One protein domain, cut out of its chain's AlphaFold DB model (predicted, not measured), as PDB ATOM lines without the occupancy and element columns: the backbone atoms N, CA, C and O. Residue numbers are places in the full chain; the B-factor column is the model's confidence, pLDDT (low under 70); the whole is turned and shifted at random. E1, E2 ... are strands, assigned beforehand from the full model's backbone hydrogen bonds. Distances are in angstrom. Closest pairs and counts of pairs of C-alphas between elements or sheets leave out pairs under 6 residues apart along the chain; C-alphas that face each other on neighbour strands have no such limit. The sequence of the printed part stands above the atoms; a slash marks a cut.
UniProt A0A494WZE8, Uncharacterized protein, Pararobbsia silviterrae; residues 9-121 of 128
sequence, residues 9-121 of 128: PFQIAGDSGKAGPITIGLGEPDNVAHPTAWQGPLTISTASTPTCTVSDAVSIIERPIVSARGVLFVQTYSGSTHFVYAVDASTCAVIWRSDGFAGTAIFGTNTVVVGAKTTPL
ATOM      1  N   PRO A   9       8.667  -5.137  95.436       96.12
ATOM      2  CA  PRO A   9       7.436  -5.739  94.947       96.12
ATOM      3  C   PRO A   9       7.674  -7.127  94.353       96.12
ATOM      4  O   PRO A   9       8.624  -7.355  93.597       96.12
ATOM      5  N   PHE A  10       6.753  -8.043  94.634       97.25
ATOM      6  CA  PHE A  10       6.701  -9.335  93.968       97.25
ATOM      7  C   PHE A  10       6.335  -9.170  92.494       97.25
ATOM      8  O   PHE A  10       5.404  -8.451  92.128       97.25
ATOM      9  N   GLN A  11       7.042  -9.906  91.643       97.06
ATOM     10  CA  GLN A  11       6.655 -10.105  90.255       97.06
ATOM     11  C   GLN A  11       5.585 -11.198  90.220       97.06
ATOM     12  O   GLN A  11       5.902 -12.371  90.419       97.06
ATOM     13  N   ILE A  12       4.325 -10.806  90.026       96.31
ATOM     14  CA  ILE A  12       3.177 -11.722  90.018       96.31
ATOM     15  C   ILE A  12       2.820 -12.127  88.583       96.31
ATOM     16  O   ILE A  12       2.545 -11.263  87.740       96.31
ATOM     17  N   ALA A  13       2.746 -13.434  88.335       94.50
ATOM     18  CA  ALA A  13       2.329 -14.045  87.078       94.50
ATOM     19  C   ALA A  13       1.285 -15.140  87.351       94.50
ATOM     20  O   ALA A  13       1.575 -16.135  88.014       94.50
ATOM     21  N   GLY A  14       0.064 -14.948  86.837       95.00
ATOM     22  CA  GLY A  14      -1.060 -15.844  87.111       95.00
ATOM     23  C   GLY A  14      -1.428 -15.848  88.595       95.00
ATOM     24  O   GLY A  14      -1.793 -14.810  89.143       95.00
ATOM     25  N   ASP A  15      -1.308 -17.009  89.227       96.31
ATOM     26  CA  ASP A  15      -1.598 -17.305  90.634       96.31
ATOM     27  C   ASP A  15      -0.344 -17.353  91.525       96.31
ATOM     28  O   ASP A  15      -0.425 -17.714  92.698       96.31
ATOM     29  N   SER A  16       0.827 -16.993  90.992       96.62
ATOM     30  CA  SER A  16       2.098 -17.094  91.711       96.62
ATOM     31  C   SER A  16       2.924 -15.816  91.626       96.62
ATOM     32  O   SER A  16       2.765 -14.990  90.726       96.62
ATOM     33  N   GLY A  17       3.827 -15.644  92.589       96.94
ATOM     34  CA  GLY A  17       4.678 -14.470  92.705       96.94
ATOM     35  C   GLY A  17       6.095 -14.797  93.131       96.94
ATOM     36  O   GLY A  17       6.314 -15.754  93.869       96.94
ATOM     37  N   LYS A  18       7.067 -13.979  92.711       96.88
ATOM     38  CA  LYS A  18       8.456 -14.082  93.190       96.88
ATOM     39  C   LYS A  18       9.064 -12.734  93.563       96.88
ATOM     40  O   LYS A  18       8.905 -11.758  92.831       96.88
ATOM     41  N   ALA A  19       9.812 -12.714  94.665       94.06
ATOM     42  CA  ALA A  19      10.682 -11.615  95.080       94.06
ATOM     43  C   ALA A  19      11.957 -12.199  95.705       94.06
ATOM     44  O   ALA A  19      11.931 -12.773  96.795       94.06
ATOM     45  N   GLY A  20      13.085 -12.091  94.996       90.06
ATOM     46  CA  GLY A  20      14.346 -12.695  95.433       90.06
ATOM     47  C   GLY A  20      14.199 -14.206  95.698       90.06
ATOM     48  O   GLY A  20      13.770 -14.927  94.794       90.06
ATOM     49  N   PRO A  21      14.543 -14.706  96.901       91.25
ATOM     50  CA  PRO A  21      14.452 -16.128  97.241       91.25
ATOM     51  C   PRO A  21      13.046 -16.584  97.667       91.25
ATOM     52  O   PRO A  21      12.870 -17.765  97.966       91.25
ATOM     53  N   ILE A  22      12.067 -15.674  97.743       95.69
ATOM     54  CA  ILE A  22      10.710 -15.974  98.209       95.69
ATOM     55  C   ILE A  22       9.805 -16.190  96.999       95.69
ATOM     56  O   ILE A  22       9.709 -15.337  96.112       95.69
ATOM     57  N   THR A  23       9.121 -17.330  96.979       97.12
ATOM     58  CA  THR A  23       8.027 -17.623  96.049       97.12
ATOM     59  C   THR A  23       6.723 -17.690  96.829       97.12
ATOM     60  O   THR A  23       6.682 -18.267  97.913       97.12
ATOM     61  N   ILE A  24       5.663 -17.116  96.271       98.19
ATOM     62  CA  ILE A  24       4.318 -17.168  96.840       98.19
ATOM     63  C   ILE A  24       3.331 -17.788  95.858       98.19
ATOM     64  O   ILE A  24       3.459 -17.599  94.647       98.19
ATOM     65  N   GLY A  25       2.346 -18.503  96.391       98.12
ATOM     66  CA  GLY A  25       1.126 -18.887  95.686       98.12
ATOM     67  C   GLY A  25      -0.056 -18.135  96.285       98.12
ATOM     68  O   GLY A  25      -0.151 -18.027  97.504       98.12
ATOM     69  N   LEU A  26      -0.923 -17.591  95.439       98.12
ATOM     70  CA  LEU A  26      -2.011 -16.690  95.826       98.12
ATOM     71  C   LEU A  26      -3.389 -17.364  95.801       98.12
ATOM     72  O   LEU A  26      -4.358 -16.784  96.281       98.12
ATOM     73  N   GLY A  27      -3.481 -18.578  95.254       96.69
ATOM     74  CA  GLY A  27      -4.749 -19.266  95.025       96.69
ATOM     75  C   GLY A  27      -5.466 -18.782  93.764       96.69
ATOM     76  O   GLY A  27      -4.852 -18.209  92.865       96.69
ATOM     77  N   GLU A  28      -6.769 -19.042  93.679       97.00
ATOM     78  CA  GLU A  28      -7.559 -18.760  92.476       97.00
ATOM     79  C   GLU A  28      -7.703 -17.244  92.230       97.00
ATOM     80  O   GLU A  28      -8.099 -16.520  93.151       97.00
ATOM     81  N   PRO A  29      -7.396 -16.739  91.020       97.44
ATOM     82  CA  PRO A  29      -7.616 -15.340  90.675       97.44
ATOM     83  C   PRO A  29      -9.102 -15.049  90.427       97.44
ATOM     84  O   PRO A  29      -9.843 -15.891  89.930       97.44
ATOM     85  N   ASP A  30      -9.517 -13.811  90.677       96.06
ATOM     86  CA  ASP A  30     -10.836 -13.291  90.297       96.06
ATOM     87  C   ASP A  30     -11.090 -13.351  88.778       96.06
ATOM     88  O   ASP A  30     -12.211 -13.587  88.324       96.06
ATOM     89  N   ASN A  31     -10.038 -13.154  87.984       94.62
ATOM     90  CA  ASN A  31     -10.057 -13.267  86.536       94.62
ATOM     91  C   ASN A  31      -8.757 -13.907  86.042       94.62
ATOM     92  O   ASN A  31      -7.680 -13.342  86.188       94.62
ATOM     93  N   VAL A  32      -8.851 -15.062  85.385       92.00
ATOM     94  CA  VAL A  32      -7.679 -15.812  84.895       92.00
ATOM     95  C   VAL A  32      -6.848 -15.081  83.833       92.00
ATOM     96  O   VAL A  32      -5.648 -15.321  83.736       92.00
ATOM     97  N   ALA A  33      -7.454 -14.200  83.032       92.06
ATOM     98  CA  ALA A  33      -6.754 -13.461  81.980       92.06
ATOM     99  C   ALA A  33      -6.113 -12.171  82.512       92.06
ATOM    100  O   ALA A  33      -5.007 -11.811  82.105       92.06
ATOM    101  N   HIS A  34      -6.796 -11.492  83.436       92.19
ATOM    102  CA  HIS A  34      -6.350 -10.237  84.038       92.19
ATOM    103  C   HIS A  34      -6.624 -10.214  85.549       92.19
ATOM    104  O   HIS A  34      -7.532  -9.505  85.980       92.19
ATOM    105  N   PRO A  35      -5.850 -10.967  86.353       94.88
ATOM    106  CA  PRO A  35      -6.072 -11.037  87.790       94.88
ATOM    107  C   PRO A  35      -5.898  -9.676  88.464       94.88
ATOM    108  O   PRO A  35      -4.862  -9.020  88.290       94.88
ATOM    109  N   THR A  36      -6.878  -9.283  89.270       93.69
ATOM    110  CA  THR A  36      -6.796  -8.104  90.143       93.69
ATOM    111  C   THR A  36      -6.787  -8.480  91.619       93.69
ATOM    112  O   THR A  36      -6.138  -7.792  92.411       93.69
ATOM    113  N   ALA A  37      -7.398  -9.618  91.960       96.56
ATOM    114  CA  ALA A  37      -7.398 -10.178  93.300       96.56
ATOM    115  C   ALA A  37      -7.317 -11.712  93.283       96.56
ATOM    116  O   ALA A  37      -7.676 -12.351  92.296       96.56
ATOM    117  N   TRP A  38      -6.880 -12.314  94.390       98.25
ATOM    118  CA  TRP A  38      -6.792 -13.772  94.538       98.25
ATOM    119  C   TRP A  38      -7.456 -14.248  95.821       98.25
ATOM    120  O   TRP A  38      -7.278 -13.650  96.879       98.25
ATOM    121  N   GLN A  39      -8.192 -15.352  95.750       97.19
ATOM    122  CA  GLN A  39      -8.989 -15.849  96.874       97.19
ATOM    123  C   GLN A  39      -8.144 -16.353  98.054       97.19
ATOM    124  O   GLN A  39      -8.636 -16.399  99.179       97.19
ATOM    125  N   GLY A  40      -6.871 -16.682  97.833       95.56
ATOM    126  CA  GLY A  40      -6.086 -17.471  98.771       95.56
ATOM    127  C   GLY A  40      -6.300 -18.981  98.568       95.56
ATOM    128  O   GLY A  40      -7.044 -19.400  97.678       95.56
ATOM    129  N   PRO A  41      -5.632 -19.820  99.374       96.81
ATOM    130  CA  PRO A  41      -4.768 -19.426 100.481       96.81
ATOM    131  C   PRO A  41      -3.420 -18.866 100.005       96.81
ATOM    132  O   PRO A  41      -2.879 -19.298  98.985       96.81
ATOM    133  N   LEU A  42      -2.851 -17.931 100.772       98.44
ATOM    134  CA  LEU A  42      -1.470 -17.500 100.564       98.44
ATOM    135  C   LEU A  42      -0.522 -18.608 101.030       98.44
ATOM    136  O   LEU A  42      -0.475 -18.949 102.212       98.44
ATOM    137  N   THR A  43       0.263 -19.143 100.106       98.38
ATOM    138  CA  THR A  43       1.357 -20.072 100.407       98.38
ATOM    139  C   THR A  43       2.690 -19.379 100.197       98.38
ATOM    140  O   THR A  43       2.832 -18.561  99.289       98.38
ATOM    141  N   ILE A  44       3.673 -19.691 101.037       98.12
ATOM    142  CA  ILE A  44       5.016 -19.116 100.964       98.12
ATOM    143  C   ILE A  44       6.019 -20.255 100.928       98.12
ATOM    144  O   ILE A  44       5.941 -21.193 101.716       98.12
ATOM    145  N   SER A  45       6.973 -20.163 100.011       96.12
ATOM    146  CA  SER A  45       8.109 -21.064  99.897       96.12
ATOM    147  C   SER A  45       9.390 -20.242  99.822       96.12
ATOM    148  O   SER A  45       9.455 -19.241  99.101       96.12
ATOM    149  N   THR A  46      10.419 -20.659 100.556       92.62
ATOM    150  CA  THR A  46      11.748 -20.045 100.496       92.62
ATOM    151  C   THR A  46      12.790 -21.102 100.152       92.62
ATOM    152  O   THR A  46      12.540 -22.298 100.268       92.62
ATOM    153  N   ALA A  47      13.994 -20.684  99.760       84.69
ATOM    154  CA  ALA A  47      15.089 -21.627  99.515       84.69
ATOM    155  C   ALA A  47      15.471 -22.462 100.758       84.69
ATOM    156  O   ALA A  47      16.045 -23.540 100.621       84.69
ATOM    157  N   SER A  48      15.177 -21.959 101.961       81.88
ATOM    158  CA  SER A  48      15.591 -22.541 103.245       81.88
ATOM    159  C   SER A  48      14.472 -23.237 104.018       81.88
ATOM    160  O   SER A  48      14.768 -23.978 104.953       81.88
ATOM    161  N   THR A  49      13.204 -22.997 103.675       82.25
ATOM    162  CA  THR A  49      12.052 -23.527 104.415       82.25
ATOM    163  C   THR A  49      11.077 -24.246 103.483       82.25
ATOM    164  O   THR A  49      10.839 -23.776 102.368       82.25
ATOM    165  N   PRO A  50      10.488 -25.376 103.920       88.25
ATOM    166  CA  PRO A  50       9.376 -25.991 103.208       88.25
ATOM    167  C   PRO A  50       8.228 -25.001 103.007       88.25
ATOM    168  O   PRO A  50       8.044 -24.083 103.806       88.25
ATOM    169  N   THR A  51       7.435 -25.223 101.959       95.88
ATOM    170  CA  THR A  51       6.237 -24.422 101.712       95.88
ATOM    171  C   THR A  51       5.294 -24.482 102.911       95.88
ATOM    172  O   THR A  51       4.955 -25.571 103.377       95.88
ATOM    173  N   CYS A  52       4.853 -23.319 103.381       97.19
ATOM    174  CA  CYS A  52       3.847 -23.177 104.425       97.19
ATOM    175  C   CYS A  52       2.647 -22.370 103.917       97.19
ATOM    176  O   CYS A  52       2.716 -21.705 102.879       97.19
ATOM    177  N   THR A  53       1.545 -22.442 104.658       98.19
ATOM    178  CA  THR A  53       0.299 -21.739 104.344       98.19
ATOM    179  C   THR A  53       0.021 -20.707 105.426       98.19
ATOM    180  O   THR A  53       0.086 -21.016 106.615       98.19
ATOM    181  N   VAL A  54      -0.265 -19.479 105.010       98.31
ATOM    182  CA  VAL A  54      -0.654 -18.376 105.892       98.31
ATOM    183  C   VAL A  54      -2.112 -18.559 106.315       98.31
ATOM    184  O   VAL A  54      -2.889 -19.205 105.620       98.31
ATOM    185  N   SER A  55      -2.486 -17.997 107.465       96.56
ATOM    186  CA  SER A  55      -3.869 -18.005 107.959       96.56
ATOM    187  C   SER A  55      -4.884 -17.568 106.892       96.56
ATOM    188  O   SER A  55      -4.663 -16.567 106.214       96.56
ATOM    189  N   ASP A  56      -6.043 -18.238 106.842       94.94
ATOM    190  CA  ASP A  56      -7.174 -17.929 105.942       94.94
ATOM    191  C   ASP A  56      -7.713 -16.490 106.079       94.94
ATOM    192  O   ASP A  56      -8.413 -15.979 105.202       94.94
ATOM    193  N   ALA A  57      -7.365 -15.803 107.174       93.88
ATOM    194  CA  ALA A  57      -7.626 -14.376 107.341       93.88
ATOM    195  C   ALA A  57      -6.913 -13.507 106.284       93.88
ATOM    196  O   ALA A  57      -7.333 -12.375 106.051       93.88
ATOM    197  N   VAL A  58      -5.851 -14.022 105.655       97.38
ATOM    198  CA  VAL A  58      -5.159 -13.409 104.515       97.38
ATOM    199  C   VAL A  58      -5.715 -14.016 103.223       97.38
ATOM    200  O   VAL A  58      -5.111 -14.887 102.599       97.38
ATOM    201  N   SER A  59      -6.906 -13.563 102.849       95.88
ATOM    202  CA  SER A  59      -7.647 -13.954 101.643       95.88
ATOM    203  C   SER A  59      -8.082 -12.715 100.868       95.88
ATOM    204  O   SER A  59      -7.984 -11.606 101.387       95.88
ATOM    205  N   ILE A  60      -8.538 -12.889  99.625       96.69
ATOM    206  CA  ILE A  60      -8.898 -11.776  98.730       96.69
ATOM    207  C   ILE A  60      -7.732 -10.770  98.630       96.69
ATOM    208  O   ILE A  60      -7.824  -9.591  98.970       96.69
ATOM    209  N   ILE A  61      -6.584 -11.315  98.240       98.06
ATOM    210  CA  ILE A  61      -5.278 -10.663  98.186       98.06
ATOM    211  C   ILE A  61      -5.226  -9.729  96.979       98.06
ATOM    212  O   ILE A  61      -5.659 -10.120  95.902       98.06
ATOM    213  N   GLU A  62      -4.646  -8.541  97.128       96.56
ATOM    214  CA  GLU A  62      -4.487  -7.543  96.064       96.56
ATOM    215  C   GLU A  62      -3.010  -7.230  95.785       96.56
ATOM    216  O   GLU A  62      -2.116  -7.473  96.600       96.56
ATOM    217  N   ARG A  63      -2.743  -6.634  94.616       94.75
ATOM    218  CA  ARG A  63      -1.442  -6.015  94.317       94.75
ATOM    219  C   ARG A  63      -1.361  -4.590  94.906       94.75
ATOM    220  O   ARG A  63      -2.376  -3.902  94.941       94.75
ATOM    221  N   PRO A  64      -0.154  -4.088  95.233       94.88
ATOM    222  CA  PRO A  64       1.118  -4.806  95.220       94.88
ATOM    223  C   PRO A  64       1.289  -5.678  96.471       94.88
ATOM    224  O   PRO A  64       0.843  -5.327  97.557       94.88
ATOM    225  N   ILE A  65       2.019  -6.781  96.312       97.12
ATOM    226  CA  ILE A  65       2.586  -7.540  97.430       97.12
ATOM    227  C   ILE A  65       4.060  -7.170  97.476       97.12
ATOM    228  O   ILE A  65       4.733  -7.229  96.443       97.12
ATOM    229  N   VAL A  66       4.563  -6.772  98.639       97.31
ATOM    230  CA  VAL A  66       5.962  -6.356  98.802       97.31
ATOM    231  C   VAL A  66       6.638  -7.156  99.908       97.31
ATOM    232  O   VAL A  66       5.971  -7.731 100.762       97.31
ATOM    233  N   SER A  67       7.967  -7.207  99.904       96.19
ATOM    234  CA  SER A  67       8.725  -7.785 101.015       96.19
ATOM    235  C   SER A  67      10.024  -7.052 101.298       96.19
ATOM    236  O   SER A  67      10.630  -6.464 100.403       96.19
ATOM    237  N   ALA A  68      10.465  -7.135 102.549       94.94
ATOM    238  CA  ALA A  68      11.821  -6.809 102.968       94.94
ATOM    239  C   ALA A  68      12.208  -7.704 104.146       94.94
ATOM    240  O   ALA A  68      11.381  -7.998 105.001       94.94
ATOM    241  N   ARG A  69      13.468  -8.152 104.182       93.00
ATOM    242  CA  ARG A  69      14.053  -8.921 105.303       93.00
ATOM    243  C   ARG A  69      13.226 -10.124 105.787       93.00
ATOM    244  O   ARG A  69      13.257 -10.463 106.959       93.00
ATOM    245  N   GLY A  70      12.534 -10.805 104.873       93.31
ATOM    246  CA  GLY A  70      11.718 -11.975 105.216       93.31
ATOM    247  C   GLY A  70      10.334 -11.639 105.774       93.31
ATOM    248  O   GLY A  70       9.620 -12.551 106.164       93.31
ATOM    249  N   VAL A  71       9.928 -10.370 105.754       96.75
ATOM    250  CA  VAL A  71       8.563  -9.930 106.055       96.75
ATOM    251  C   VAL A  71       7.850  -9.618 104.743       96.75
ATOM    252  O   VAL A  71       8.363  -8.850 103.925       96.75
ATOM    253  N   LEU A  72       6.683 -10.219 104.526       97.88
ATOM    254  CA  LEU A  72       5.787  -9.904 103.415       97.88
ATOM    255  C   LEU A  72       4.711  -8.946 103.900       97.88
ATOM    256  O   LEU A  72       4.139  -9.156 104.964       97.88
ATOM    257  N   PHE A  73       4.381  -7.960 103.077       98.19
ATOM    258  CA  PHE A  73       3.227  -7.102 103.275       98.19
ATOM    259  C   PHE A  73       2.194  -7.400 102.203       98.19
ATOM    260  O   PHE A  73       2.475  -7.309 101.005       98.19
ATOM    261  N   VAL A  74       1.006  -7.780 102.656       98.31
ATOM    262  CA  VAL A  74      -0.074  -8.283 101.812       98.31
ATOM    263  C   VAL A  74      -1.304  -7.434 102.064       98.31
ATOM    264  O   VAL A  74      -1.810  -7.399 103.186       98.31
ATOM    265  N   GLN A  75      -1.771  -6.740 101.029       97.12
ATOM    266  CA  GLN A  75      -3.054  -6.057 101.082       97.12
ATOM    267  C   GLN A  75      -4.177  -7.046 100.772       97.12
ATOM    268  O   GLN A  75      -4.059  -7.857  99.853       97.12
ATOM    269  N   THR A  76      -5.262  -6.959 101.529       97.56
ATOM    270  CA  THR A  76      -6.505  -7.680 101.267       97.56
ATOM    271  C   THR A  76      -7.701  -6.747 101.369       97.56
ATOM    272  O   THR A  76      -7.586  -5.652 101.930       97.56
ATOM    273  N   TYR A  77      -8.863  -7.191 100.888       94.31
ATOM    274  CA  TYR A  77     -10.119  -6.489 101.128       94.31
ATOM    275  C   TYR A  77     -11.261  -7.409 101.555       94.31
ATOM    276  O   TYR A  77     -11.316  -8.593 101.239       94.31
ATOM    277  N   SER A  78     -12.215  -6.831 102.277       89.88
ATOM    278  CA  SER A  78     -13.500  -7.438 102.604       89.88
ATOM    279  C   SER A  78     -14.594  -6.382 102.468       89.88
ATOM    280  O   SER A  78     -14.609  -5.371 103.180       89.88
ATOM    281  N   GLY A  79     -15.495  -6.580 101.503       89.31
ATOM    282  CA  GLY A  79     -16.462  -5.556 101.110       89.31
ATOM    283  C   GLY A  79     -15.748  -4.307 100.590       89.31
ATOM    284  O   GLY A  79     -15.054  -4.368  99.583       89.31
ATOM    285  N   SER A  80     -15.910  -3.183 101.287       90.00
ATOM    286  CA  SER A  80     -15.239  -1.909 100.970       90.00
ATOM    287  C   SER A  80     -14.094  -1.563 101.929       90.00
ATOM    288  O   SER A  80     -13.623  -0.428 101.928       90.00
ATOM    289  N   THR A  81     -13.686  -2.507 102.785       95.38
ATOM    290  CA  THR A  81     -12.616  -2.298 103.772       95.38
ATOM    291  C   THR A  81     -11.371  -3.063 103.366       95.38
ATOM    292  O   THR A  81     -11.444  -4.269 103.146       95.38
ATOM    293  N   HIS A  82     -10.233  -2.378 103.333       96.94
ATOM    294  CA  HIS A  82      -8.927  -2.971 103.083       96.94
ATOM    295  C   HIS A  82      -8.154  -3.169 104.386       96.94
ATOM    296  O   HIS A  82      -8.369  -2.464 105.377       96.94
ATOM    297  N   PHE A  83      -7.231  -4.125 104.361       97.62
ATOM    298  CA  PHE A  83      -6.294  -4.416 105.438       97.62
ATOM    299  C   PHE A  83      -4.915  -4.685 104.849       97.62
ATOM    300  O   PHE A  83      -4.798  -5.207 103.745       97.62
ATOM    301  N   VAL A  84      -3.866  -4.362 105.602       98.31
ATOM    302  CA  VAL A  84      -2.511  -4.837 105.320       98.31
ATOM    303  C   VAL A  84      -2.112  -5.809 106.414       98.31
ATOM    304  O   VAL A  84      -2.244  -5.509 107.600       98.31
ATOM    305  N   TYR A  85      -1.601  -6.961 106.007       98.56
ATOM    306  CA  TYR A  85      -1.006  -7.960 106.881       98.56
ATOM    307  C   TYR A  85       0.504  -7.948 106.693       98.56
ATOM    308  O   TYR A  85       0.974  -7.927 105.556       98.56
ATOM    309  N   ALA A  86       1.251  -7.994 107.795       98.31
ATOM    310  CA  ALA A  86       2.662  -8.352 107.767       98.31
ATOM    311  C   ALA A  86       2.796  -9.830 108.146       98.31
ATOM    312  O   ALA A  86       2.249 -10.269 109.163       98.31
ATOM    313  N   VAL A  87       3.500 -10.591 107.316       98.56
ATOM    314  CA  VAL A  87       3.634 -12.044 107.437       98.56
ATOM    315  C   VAL A  87       5.106 -12.418 107.442       98.56
ATOM    316  O   VAL A  87       5.852 -12.019 106.550       98.56
ATOM    317  N   ASP A  88       5.523 -13.211 108.422       97.06
ATOM    318  CA  ASP A  88       6.858 -13.798 108.442       97.06
ATOM    319  C   ASP A  88       6.961 -14.899 107.371       97.06
ATOM    320  O   ASP A  88       6.216 -15.881 107.384       97.06
ATOM    321  N   ALA A  89       7.887 -14.740 106.424       95.94
ATOM    322  CA  ALA A  89       8.043 -15.628 105.271       95.94
ATOM    323  C   ALA A  89       8.511 -17.040 105.638       95.94
ATOM    324  O   ALA A  89       8.319 -17.977 104.863       95.94
ATOM    325  N   SER A  90       9.192 -17.185 106.775       94.62
ATOM    326  CA  SER A  90       9.798 -18.447 107.195       94.62
ATOM    327  C   SER A  90       8.815 -19.332 107.959       94.62
ATOM    328  O   SER A  90       8.905 -20.557 107.885       94.62
ATOM    329  N   THR A  91       7.859 -18.712 108.653       95.44
ATOM    330  CA  THR A  91       6.878 -19.380 109.519       95.44
ATOM    331  C   THR A  91       5.440 -19.283 109.010       95.44
ATOM    332  O   THR A  91       4.567 -19.957 109.551       95.44
ATOM    333  N   CYS A  92       5.175 -18.452 107.995       97.12
ATOM    334  CA  CYS A  92       3.833 -18.080 107.537       97.12
ATOM    335  C   CYS A  92       2.949 -17.435 108.623       97.12
ATOM    336  O   CYS A  92       1.729 -17.334 108.462       97.12
ATOM    337  N   ALA A  93       3.545 -16.982 109.730       97.62
ATOM    338  CA  ALA A  93       2.817 -16.348 110.814       97.62
ATOM    339  C   ALA A  93       2.451 -14.909 110.444       97.62
ATOM    340  O   ALA A  93       3.301 -14.123 110.022       97.62
ATOM    341  N   VAL A  94       1.188 -14.541 110.657       98.31
ATOM    342  CA  VAL A  94       0.781 -13.134 110.666       98.31
ATOM    343  C   VAL A  94       1.359 -12.498 111.927       98.31
ATOM    344  O   VAL A  94       0.966 -12.859 113.035       98.31
ATOM    345  N   ILE A  95       2.280 -11.557 111.756       97.88
ATOM    346  CA  ILE A  95       2.950 -10.861 112.864       97.88
ATOM    347  C   ILE A  95       2.325  -9.496 113.155       97.88
ATOM    348  O   ILE A  95       2.471  -8.968 114.252       97.88
ATOM    349  N   TRP A  96       1.592  -8.933 112.190       98.06
ATOM    350  CA  TRP A  96       0.861  -7.682 112.353       98.06
ATOM    351  C   TRP A  96      -0.294  -7.581 111.355       98.06
ATOM    352  O   TRP A  96      -0.250  -8.151 110.263       98.06
ATOM    353  N   ARG A  97      -1.316  -6.808 111.724       97.56
ATOM    354  CA  ARG A  97      -2.440  -6.433 110.866       97.56
ATOM    355  C   ARG A  97      -2.795  -4.970 111.108       97.56
ATOM    356  O   ARG A  97      -2.898  -4.545 112.258       97.56
ATOM    357  N   SER A  98      -3.044  -4.228 110.036       97.56
ATOM    358  CA  SER A  98      -3.513  -2.848 110.114       97.56
ATOM    359  C   SER A  98      -4.933  -2.731 110.678       97.56
ATOM    360  O   SER A  98      -5.722  -3.681 110.694       97.56
ATOM    361  N   ASP A  99      -5.303  -1.506 111.049       95.81
ATOM    362  CA  ASP A  99      -6.714  -1.131 111.127       95.81
ATOM    363  C   ASP A  99      -7.344  -1.184 109.725       95.81
ATOM    364  O   ASP A  99      -6.638  -1.156 108.712       95.81
ATOM    365  N   GLY A 100      -8.672  -1.273 109.660       96.31
ATOM    366  CA  GLY A 100      -9.390  -1.212 108.387       96.31
ATOM    367  C   GLY A 100      -9.311   0.179 107.768       96.31
ATOM    368  O   GLY A 100      -9.459   1.178 108.472       96.31
ATOM    369  N   PHE A 101      -9.096   0.251 106.457       96.81
ATOM    370  CA  PHE A 101      -8.987   1.518 105.733       96.81
ATOM    371  C   PHE A 101      -9.671   1.456 104.363       96.81
ATOM    372  O   PHE A 101     -10.029   0.388 103.873       96.81
ATOM    373  N   ALA A 102      -9.872   2.625 103.755       94.75
ATOM    374  CA  ALA A 102     -10.360   2.755 102.387       94.75
ATOM    375  C   ALA A 102      -9.198   3.057 101.431       94.75
ATOM    376  O   ALA A 102      -8.281   3.802 101.787       94.75
ATOM    377  N   GLY A 103      -9.278   2.539 100.203       91.88
ATOM    378  CA  GLY A 103      -8.265   2.747  99.170       91.88
ATOM    379  C   GLY A 103      -7.082   1.785  99.283       91.88
ATOM    380  O   GLY A 103      -7.194   0.709  99.857       91.88
ATOM    381  N   THR A 104      -5.944   2.174  98.710       92.75
ATOM    382  CA  THR A 104      -4.750   1.323  98.593       92.75
ATOM    383  C   THR A 104      -3.667   1.761  99.575       92.75
ATOM    384  O   THR A 104      -3.470   2.956  99.802       92.75
ATOM    385  N   ALA A 105      -2.949   0.796 100.142       95.94
ATOM    386  CA  ALA A 105      -1.789   1.051 100.976       95.94
ATOM    387  C   ALA A 105      -0.621   1.614 100.155       95.94
ATOM    388  O   ALA A 105      -0.417   1.262  98.991       95.94
ATOM    389  N   ILE A 106       0.183   2.466 100.787       95.88
ATOM    390  CA  ILE A 106       1.428   2.976 100.214       95.88
ATOM    391  C   ILE A 106       2.589   2.362 100.991       95.88
ATOM    392  O   ILE A 106       2.699   2.523 102.207       95.88
ATOM    393  N   PHE A 107       3.464   1.668 100.270       95.19
ATOM    394  CA  PHE A 107       4.655   1.018 100.808       95.19
ATOM    395  C   PHE A 107       5.874   1.904 100.540       95.19
ATOM    396  O   PHE A 107       6.323   2.018  99.400       95.19
ATOM    397  N   GLY A 108       6.364   2.582 101.579       91.38
ATOM    398  CA  GLY A 108       7.503   3.496 101.510       91.38
ATOM    399  C   GLY A 108       8.789   2.889 102.073       91.38
ATOM    400  O   GLY A 108       8.816   1.765 102.569       91.38
ATOM    401  N   THR A 109       9.874   3.663 102.041       89.31
ATOM    402  CA  THR A 109      11.119   3.296 102.727       89.31
ATOM    403  C   THR A 109      10.904   3.385 104.239       89.31
ATOM    404  O   THR A 109      10.699   4.475 104.771       89.31
ATOM    405  N   ASN A 110      10.970   2.243 104.932       94.12
ATOM    406  CA  ASN A 110      10.702   2.102 106.374       94.12
ATOM    407  C   ASN A 110       9.275   2.447 106.833       94.12
ATOM    408  O   ASN A 110       9.073   2.670 108.025       94.12
ATOM    409  N   THR A 111       8.286   2.530 105.943       95.25
ATOM    410  CA  THR A 111       6.913   2.861 106.349       95.25
ATOM    411  C   THR A 111       5.866   2.105 105.547       95.25
ATOM    412  O   THR A 111       6.028   1.820 104.361       95.25
ATOM    413  N   VAL A 112       4.745   1.837 106.208       96.81
ATOM    414  CA  VAL A 112       3.494   1.408 105.586       96.81
ATOM    415  C   VAL A 112       2.443   2.458 105.907       96.81
ATOM    416  O   VAL A 112       2.196   2.762 107.072       96.81
ATOM    417  N   VAL A 113       1.831   3.037 104.878       96.62
ATOM    418  CA  VAL A 113       0.774   4.037 105.035       96.62
ATOM    419  C   VAL A 113      -0.555   3.431 104.614       96.62
ATOM    420  O   VAL A 113      -0.694   2.937 103.497       96.62
ATOM    421  N   VAL A 114      -1.537   3.490 105.510       95.94
ATOM    422  CA  VAL A 114      -2.903   2.998 105.298       95.94
ATOM    423  C   VAL A 114      -3.894   4.104 105.646       95.94
ATOM    424  O   VAL A 114      -3.946   4.589 106.779       95.94
ATOM    425  N   GLY A 115      -4.667   4.563 104.660       91.94
ATOM    426  CA  GLY A 115      -5.484   5.769 104.820       91.94
ATOM    427  C   GLY A 115      -4.634   6.963 105.281       91.94
ATOM    428  O   GLY A 115      -3.709   7.373 104.588       91.94
ATOM    429  N   ALA A 116      -4.933   7.508 106.466       92.06
ATOM    430  CA  ALA A 116      -4.170   8.601 107.083       92.06
ATOM    431  C   ALA A 116      -3.103   8.132 108.098       92.06
ATOM    432  O   ALA A 116      -2.370   8.957 108.646       92.06
ATOM    433  N   LYS A 117      -3.022   6.827 108.387       95.69
ATOM    434  CA  LYS A 117      -2.105   6.268 109.386       95.69
ATOM    435  C   LYS A 117      -0.786   5.891 108.723       95.69
ATOM    436  O   LYS A 117      -0.772   5.122 107.769       95.69
ATOM    437  N   THR A 118       0.315   6.414 109.255       97.00
ATOM    438  CA  THR A 118       1.673   5.995 108.891       97.00
ATOM    439  C   THR A 118       2.215   5.097 109.991       97.00
ATOM    440  O   THR A 118       2.290   5.521 111.141       97.00
ATOM    441  N   THR A 119       2.596   3.878 109.630       97.06
ATOM    442  CA  THR A 119       3.201   2.894 110.525       97.06
ATOM    443  C   THR A 119       4.680   2.741 110.164       97.06
ATOM    444  O   THR A 119       4.978   2.359 109.026       97.06
ATOM    445  N   PRO A 120       5.612   3.089 111.069       96.38
ATOM    446  CA  PRO A 120       7.033   2.884 110.839       96.38
ATOM    447  C   PRO A 120       7.393   1.396 110.886       96.38
ATOM    448  O   PRO A 120       6.674   0.579 111.461       96.38
ATOM    449  N   LEU A 121       8.505   1.060 110.239       96.12
ATOM    450  CA  LEU A 121       9.108  -0.262 110.260       96.12
ATOM    451  C   LEU A 121      10.401  -0.232 111.077       96.12
ATOM    452  O   LEU A 121      11.251   0.643 110.874       96.12
TER     453      LEU A 121
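AT A GLANCE: This is residues 9 to 121 of the 128 residues of an uncharacterized protein of Pararobbsia silviterrae (UniProt A0A494WZE8). A strongly twisted sheet, E5 to E8, lies between two sheets of shorter strands: E1 to E4 is partly face to face with it as a sandwich, and E9 to E11 covers part of its opposite face. The printed part has 113 residues with eleven named strands, E1 to E11 along the chain, and no named helix; the class is all strand, though under half of the residues, 54, are in named elements. Each sheet is antiparallel, with its strands side by side in chain order. The whole is compact, with a radius of gyration of the C-alphas of 13.0 A, and spans 36 by 31 by 22 A.

IN THESE COORDINATES: In the largest sheet E5 is residues 61 to 68, 18.2 A long; E6 is 71 to 78, 22.5 A; E7 is 81 to 88, 23.1 A; and E8 is 94 to 97. E5 bends by 73 degrees at residue 64. E1, residues 11 to 13, begins at C-alpha 11, (6.655, -10.105, 90.255). E2 is 16 to 19, E3 22 to 25 and E4 43 to 46. E9 is 106 to 108, E10 111 to 114 and E11 117 to 120, ending at C-alpha 120, (7.033, 2.884, 110.839).

HOW THE PARTS SIT: E5 E6 E7 E8 form a meander, each strand the antiparallel neighbour of the one before; N 66 and O 73 are 3.2 A apart, N 74 and O 85 2.9 A, and N 86 and O 96 2.9 A. E1 E2 E3 E4 form another meander, with N 11 and O 18 at 2.9 A, N 17 and O 24 at 2.9 A, and N 23 and O 45 at 2.9 A. These two sheets make a sandwich, two sheets face to face, with strands at 35 degrees and facing parts 10.0 A centre to centre. The closest C-alphas of E2 and E5 are those of Ala 19 and Ser 67, 7.3 A apart. E1 and E5 are near each other, with 7 pairs of C-alphas within 10 A. The third meander is E9 E10 E11, with N 106 and O 113 at 2.9 A and N 112 and O 119 at 2.9 A. The closest C-alphas of E5 and E9 are those of Val 66 and Phe 107, 7.8 A apart. E8 and E11 are apart.

THE WHOLE: The C-alphas of Pro 50 and Ala 116 are the two farthest apart, at 37.4 A. The links E3 to E4 and E4 to E5, of 17 and 14 residues, are long; residues 37 to 38 pair antiparallel with residues 61 to 62 of E5. The printed part has no cut; its mean pLDDT is 95.4, and no printed residue is under 70.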